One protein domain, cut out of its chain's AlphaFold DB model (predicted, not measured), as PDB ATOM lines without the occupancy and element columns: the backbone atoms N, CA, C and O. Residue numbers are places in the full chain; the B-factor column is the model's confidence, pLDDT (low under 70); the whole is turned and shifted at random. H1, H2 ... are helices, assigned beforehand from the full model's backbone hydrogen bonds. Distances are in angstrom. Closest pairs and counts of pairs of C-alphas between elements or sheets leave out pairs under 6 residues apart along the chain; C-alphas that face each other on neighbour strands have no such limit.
ATOM      1  N   ALA A  44     133.185  77.971   7.046       94.69
ATOM      2  CA  ALA A  44     133.340  78.037   5.594       94.69
ATOM      3  C   ALA A  44     132.684  76.837   4.888       94.69
ATOM      4  O   ALA A  44     131.976  77.023   3.893       94.69
ATOM      5  N   PHE A  45     132.870  75.620   5.415       93.69
ATOM      6  CA  PHE A  45     132.220  74.418   4.890       93.69
ATOM      7  C   PHE A  45     130.694  74.512   4.994       93.69
ATOM      8  O   PHE A  45     130.000  74.351   3.988       93.69
ATOM      9  N   MET A  46     130.175  74.835   6.181       95.75
ATOM     10  CA  MET A  46     128.737  74.963   6.421       95.75
ATOM     11  C   MET A  46     128.116  76.049   5.541       95.75
ATOM     12  O   MET A  46     127.068  75.826   4.935       95.75
ATOM     13  N   THR A  47     128.786  77.193   5.386       94.88
ATOM     14  CA  THR A  47     128.342  78.270   4.488       94.88
ATOM     15  C   THR A  47     128.228  77.780   3.043       94.88
ATOM     16  O   THR A  47     127.215  78.023   2.383       94.88
ATOM     17  N   GLY A  48     129.237  77.052   2.551       92.19
ATOM     18  CA  GLY A  48     129.211  76.463   1.212       92.19
ATOM     19  C   GLY A  48     128.086  75.441   1.042       92.19
ATOM     20  O   GLY A  48     127.363  75.489   0.045       92.19
ATOM     21  N   TYR A  49     127.898  74.562   2.029       93.31
ATOM     22  CA  TYR A  49     126.829  73.562   2.038       93.31
ATOM     23  C   TYR A  49     125.442  74.208   1.961       93.31
ATOM     24  O   TYR A  49     124.664  73.869   1.070       93.31
ATOM     25  N   TYR A  50     125.147  75.185   2.826       94.12
ATOM     26  CA  TYR A  50     123.866  75.898   2.803       94.12
ATOM     27  C   TYR A  50     123.632  76.621   1.478       94.12
ATOM     28  O   TYR A  50     122.518  76.597   0.952       94.12
ATOM     29  N   PHE A  51     124.674  77.232   0.908       89.81
ATOM     30  CA  PHE A  51     124.577  77.887  -0.392       89.81
ATOM     31  C   PHE A  51     124.201  76.894  -1.500       89.81
ATOM     32  O   PHE A  51     123.244  77.129  -2.239       89.81
ATOM     33  N   LEU A  52     124.898  75.758  -1.583       88.00
ATOM     34  CA  LEU A  52     124.610  74.689  -2.545       88.00
ATOM     35  C   LEU A  52     123.205  74.111  -2.353       88.00
ATOM     36  O   LEU A  52     122.455  73.983  -3.320       88.00
ATOM     37  N   PHE A  53     122.832  73.809  -1.109       89.19
ATOM     38  CA  PHE A  53     121.514  73.283  -0.771       89.19
ATOM     39  C   PHE A  53     120.401  74.242  -1.195       89.19
ATOM     40  O   PHE A  53     119.457  73.825  -1.863       89.19
ATOM     41  N   ASN A  54     120.532  75.536  -0.885       87.94
ATOM     42  CA  ASN A  54     119.558  76.550  -1.282       87.94
ATOM     43  C   ASN A  54     119.400  76.627  -2.809       87.94
ATOM     44  O   ASN A  54     118.281  76.737  -3.307       87.94
ATOM     45  N   LEU A  55     120.500  76.531  -3.562       84.56
ATOM     46  CA  LEU A  55     120.449  76.507  -5.025       84.56
ATOM     47  C   LEU A  55     119.729  75.260  -5.556       84.56
ATOM     48  O   LEU A  55     118.886  75.367  -6.442       84.56
ATOM     49  N   ILE A  56     120.000  74.080  -5.005       83.25
ATOM     50  CA  ILE A  56     119.342  72.846  -5.455       83.25
ATOM     51  C   ILE A  56     117.851  72.864  -5.086       83.25
ATOM     52  O   ILE A  56     117.004  72.641  -5.952       83.25
ATOM     53  N   ALA A  57     117.530  73.178  -3.830       84.88
ATOM     54  CA  ALA A  57     116.177  73.098  -3.286       84.88
ATOM     55  C   ALA A  57     115.245  74.191  -3.833       84.88
ATOM     56  O   ALA A  57     114.147  73.889  -4.296       84.88
ATOM     57  N   ASN A  58     115.683  75.455  -3.816       80.19
ATOM     58  CA  ASN A  58     114.817  76.590  -4.150       80.19
ATOM     59  C   ASN A  58     114.919  77.010  -5.616       80.19
ATOM     60  O   ASN A  58     113.966  77.570  -6.156       80.19
ATOM     61  N   HIS A  59     116.039  76.715  -6.279       74.06
ATOM     62  CA  HIS A  59     116.237  77.075  -7.682       74.06
ATOM     63  C   HIS A  59     116.097  75.875  -8.638       74.06
ATOM     64  O   HIS A  59     116.208  76.079  -9.842       74.06
ATOM     65  N   LYS A  60     115.802  74.653  -8.150       70.25
ATOM     66  CA  LYS A  60     115.624  73.413  -8.948       70.25
ATOM     67  C   LYS A  60     116.803  73.132  -9.892       70.25
ATOM     68  O   LYS A  60     116.627  72.925 -11.091       70.25
ATOM     69  N   GLN A  61     118.013  73.195  -9.344       67.81
ATOM     70  CA  GLN A  61     119.256  73.221 -10.119       67.81
ATOM     71  C   GLN A  61     119.910  71.848 -10.299       67.81
ATOM     72  O   GLN A  61     119.688  70.949  -9.484       67.81
ATOM     73  N   PRO A  62     120.722  71.667 -11.361       64.06
ATOM     74  CA  PRO A  62     121.306  70.377 -11.673       64.06
ATOM     75  C   PRO A  62     122.345  69.952 -10.635       64.06
ATOM     76  O   PRO A  62     123.189  70.729 -10.194       64.06
ATOM     77  N   VAL A  63     122.313  68.661 -10.309       65.62
ATOM     78  CA  VAL A  63     123.206  67.995  -9.343       65.62
ATOM     79  C   VAL A  63     124.650  67.899  -9.878       65.62
ATOM     80  O   VAL A  63     125.584  67.579  -9.144       65.62
ATOM     81  N   ASN A  64     124.872  68.200 -11.164       76.56
ATOM     82  CA  ASN A  64     126.171  68.067 -11.814       76.56
ATOM     83  C   ASN A  64     127.056  69.319 -11.654       76.56
ATOM     84  O   ASN A  64     126.727  70.419 -12.102       76.56
ATOM     85  N   ILE A  65     128.265  69.115 -11.122       70.12
ATOM     86  CA  ILE A  65     129.300  70.144 -10.915       70.12
ATOM     87  C   ILE A  65     129.664  70.897 -12.210       70.12
ATOM     88  O   ILE A  65     129.956  72.097 -12.175       70.12
ATOM     89  N   LYS A  66     129.668  70.222 -13.369       70.88
ATOM     90  CA  LYS A  66     130.006  70.858 -14.657       70.88
ATOM     91  C   LYS A  66     128.941  71.861 -15.101       70.88
ATOM     92  O   LYS A  66     129.282  72.883 -15.695       70.88
ATOM     93  N   GLU A  67     127.680  71.584 -14.798       72.00
ATOM     94  CA  GLU A  67     126.553  72.464 -15.113       72.00
ATOM     95  C   GLU A  67     126.467  73.616 -14.111       72.00
ATOM     96  O   GLU A  67     126.264  74.761 -14.514       72.00
ATOM     97  N   PHE A  68     126.786  73.351 -12.840       72.06
ATOM     98  CA  PHE A  68     126.887  74.372 -11.797       72.06
ATOM     99  C   PHE A  68     127.842  75.520 -12.166       72.06
ATOM    100  O   PHE A  68     127.536  76.690 -11.950       72.06
ATOM    101  N   ARG A  69     128.996  75.221 -12.785       67.62
ATOM    102  CA  ARG A  69     129.952  76.266 -13.212       67.62
ATOM    103  C   ARG A  69     129.428  77.166 -14.329       67.62
ATOM    104  O   ARG A  69     129.859  78.311 -14.433       67.62
ATOM    105  N   LYS A  70     128.535  76.654 -15.174       70.19
ATOM    106  CA  LYS A  70     127.917  77.408 -16.277       70.19
ATOM    107  C   LYS A  70     126.632  78.110 -15.847       70.19
ATOM    108  O   LYS A  70     125.955  78.721 -16.671       70.19
ATOM    109  N   PHE A  71     126.278  78.004 -14.571       70.19
ATOM    110  CA  PHE A  71     124.981  78.418 -14.097       70.19
ATOM    111  C   PHE A  71     124.853  79.943 -14.096       70.19
ATOM    112  O   PHE A  71     125.535  80.656 -13.359       70.19
ATOM    113  N   GLN A  72     123.957  80.457 -14.940       68.12
ATOM    114  CA  GLN A  72     123.777  81.896 -15.121       68.12
ATOM    115  C   GLN A  72     123.283  82.592 -13.851       68.12
ATOM    116  O   GLN A  72     123.629  83.753 -13.636       68.12
ATOM    117  N   GLU A  73     122.538  81.921 -12.967       73.19
ATOM    118  CA  GLU A  73     122.058  82.583 -11.748       73.19
ATOM    119  C   GLU A  73     123.159  82.826 -10.713       73.19
ATOM    120  O   GLU A  73     122.985  83.708  -9.876       73.19
ATOM    121  N   LEU A  74     124.332  82.178 -10.810       77.56
ATOM    122  CA  LEU A  74     125.489  82.552  -9.979       77.56
ATOM    123  C   LEU A  74     125.878  84.023 -10.184       77.56
ATOM    124  O   LEU A  74     126.336  84.685  -9.249       77.56
ATOM    125  N   SER A  75     125.639  84.571 -11.380       81.75
ATOM    126  CA  SER A  75     125.877  85.991 -11.656       81.75
ATOM    127  C   SER A  75     125.000  86.920 -10.803       81.75
ATOM    128  O   SER A  75     125.425  88.034 -10.496       81.75
ATOM    129  N   LYS A  76     123.824  86.455 -10.346       84.06
ATOM    130  CA  LYS A  76     122.932  87.208  -9.448       84.06
ATOM    131  C   LYS A  76     123.532  87.384  -8.055       84.06
ATOM    132  O   LYS A  76     123.158  88.336  -7.384       84.06
ATOM    133  N   PHE A  77     124.448  86.520  -7.626       86.69
ATOM    134  CA  PHE A  77     125.086  86.597  -6.303       86.69
ATOM    135  C   PHE A  77     126.500  87.186  -6.359       86.69
ATOM    136  O   PHE A  77     127.017  87.676  -5.355       86.69
ATOM    137  N   LYS A  78     127.129  87.181  -7.541       88.88
ATOM    138  CA  LYS A  78     128.489  87.690  -7.735       88.88
ATOM    139  C   LYS A  78     128.592  89.165  -7.339       88.88
ATOM    140  O   LYS A  78     127.827  90.001  -7.813       88.88
ATOM    141  N   ASN A  79     129.591  89.469  -6.510       92.44
ATOM    142  CA  ASN A  79     129.909  90.813  -6.023       92.44
ATOM    143  C   ASN A  79     128.743  91.531  -5.320       92.44
ATOM    144  O   ASN A  79     128.699  92.760  -5.300       92.44
ATOM    145  N   LYS A  80     127.793  90.793  -4.741       93.62
ATOM    146  CA  LYS A  80     126.697  91.370  -3.962       93.62
ATOM    147  C   LYS A  80     126.940  91.160  -2.474       93.62
ATOM    148  O   LYS A  80     127.054  90.024  -2.026       93.62
ATOM    149  N   ILE A  81     126.996  92.251  -1.717       94.00
ATOM    150  CA  ILE A  81     127.157  92.226  -0.260       94.00
ATOM    151  C   ILE A  81     125.833  92.628   0.380       94.00
ATOM    152  O   ILE A  81     125.316  93.719   0.138       94.00
ATOM    153  N   PHE A  82     125.280  91.746   1.204       92.19
ATOM    154  CA  PHE A  82     124.094  92.041   1.997       92.19
ATOM    155  C   PHE A  82     124.519  92.818   3.243       92.19
ATOM    156  O   PHE A  82     125.357  92.357   4.011       92.19
ATOM    157  N   LEU A  83     123.974  94.022   3.408       93.38
ATOM    158  CA  LEU A  83     124.247  94.875   4.560       93.38
ATOM    159  C   LEU A  83     123.123  94.712   5.577       93.38
ATOM    160  O   LEU A  83     121.950  94.642   5.199       93.38
ATOM    161  N   SER A  84     123.473  94.689   6.863       94.62
ATOM    162  CA  SER A  84     122.477  94.703   7.929       94.62
ATOM    163  C   SER A  84     121.553  95.915   7.765       94.62
ATOM    164  O   SER A  84     121.979  97.012   7.394       94.62
ATOM    165  N   SER A  85     120.256  95.696   7.978       91.94
ATOM    166  CA  SER A  85     119.223  96.741   7.893       91.94
ATOM    167  C   SER A  85     119.026  97.370   6.503       91.94
ATOM    168  O   SER A  85     118.394  98.423   6.390       91.94
ATOM    169  N   LYS A  86     119.528  96.751   5.424       92.44
ATOM    170  CA  LYS A  86     119.257  97.184   4.044       92.44
ATOM    171  C   LYS A  86     118.479  96.105   3.285       92.44
ATOM    172  O   LYS A  86     118.926  94.966   3.223       92.44
ATOM    173  N   PRO A  87     117.353  96.454   2.636       92.38
ATOM    174  CA  PRO A  87     116.518  95.475   1.934       92.38
ATOM    175  C   PRO A  87     117.123  95.004   0.605       92.38
ATOM    176  O   PRO A  87     116.628  94.058  -0.001       92.38
ATOM    177  N   ARG A  88     118.164  95.684   0.107       91.50
ATOM    178  CA  ARG A  88     118.817  95.376  -1.169       91.50
ATOM    179  C   ARG A  88     120.322  95.215  -0.962       91.50
ATOM    180  O   ARG A  88     120.904  96.018  -0.230       91.50
ATOM    181  N   PRO A  89     120.959  94.232  -1.620       93.06
ATOM    182  CA  PRO A  89     122.400  94.056  -1.537       93.06
ATOM    183  C   PRO A  89     123.146  95.191  -2.247       93.06
ATOM    184  O   PRO A  89     122.723  95.678  -3.299       93.06
ATOM    185  N   LEU A  90     124.298  95.563  -1.698       93.50
ATOM    186  CA  LEU A  90     125.244  96.478  -2.321       93.50
ATOM    187  C   LEU A  90     126.011  95.749  -3.431       93.50
ATOM    188  O   LEU A  90     126.583  94.685  -3.199       93.50
ATOM    189  N   ASN A  91     126.039  96.323  -4.634       93.38
ATOM    190  CA  ASN A  91     126.808  95.787  -5.755       93.38
ATOM    191  C   ASN A  91     128.233  96.353  -5.747       93.38
ATOM    192  O   ASN A  91     128.421  97.558  -5.919       93.38
ATOM    193  N   VAL A  92     129.229  95.489  -5.582       92.88
ATOM    194  CA  VAL A  92     130.643  95.858  -5.612       92.88
ATOM    195  C   VAL A  92     131.140  95.808  -7.052       92.88
ATOM    196  O   VAL A  92     131.169  94.764  -7.703       92.88
ATOM    197  N   MET A  93     131.561  96.958  -7.560       89.00
ATOM    198  CA  MET A  93     132.140  97.088  -8.891       89.00
ATOM    199  C   MET A  93     133.467  97.829  -8.819       89.00
ATOM    200  O   MET A  93     133.750  98.550  -7.861       89.00
TER     201      MET A  93
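What this domain is: This is residues 44 to 93 of the 118 residues of the protein "Target of EGR1, member 1 (Nuclear)-like protein" of Euroglyphus maynei (UniProt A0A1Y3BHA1). The printed part follows a loose, open U: the long helix H1 makes one side, the short helices H2 and H3 make the base, and residues 78 to 93 fold back on themselves as a loop on the other side. The first half of H1, residues 44 to 51, sticks out. The 50 printed residues hold three named helices, H1, H2, H3 in that order, and no named strand; the class is all helix. The whole is loose, with a radius of gyration of the C-alphas of 12.5 A and spans of 34 by 23 by 20 A.

How they stand to each other: H1, residues 44 to 59, is apart from H2, residues 65 to 69, and from H3, residues 74 to 77. H2 and H3 are apart, but only just, at 8.5 A. Residues 80 to 81 pair with residues 90 to 91, antiparallel. In H1 and H2 every O i to N i+4 pair is within hydrogen-bond range; H3 is too short for such a pair.

Where its parts are: H1 runs 21.7 A from C-alpha 44 at (133.340, 78.037, 5.594). H2 spans 6.6 A; H3 spans 5.5 A, ending at C-alpha 77 at (125.086, 86.597, -6.303).

The domain as a whole: The C-alphas farthest apart, Lys 66 and Ser 85, are 36.0 A apart. The printed part has no cut, and both links are tight. Residues 61 to 63, 69 and 72 have pLDDT under 70.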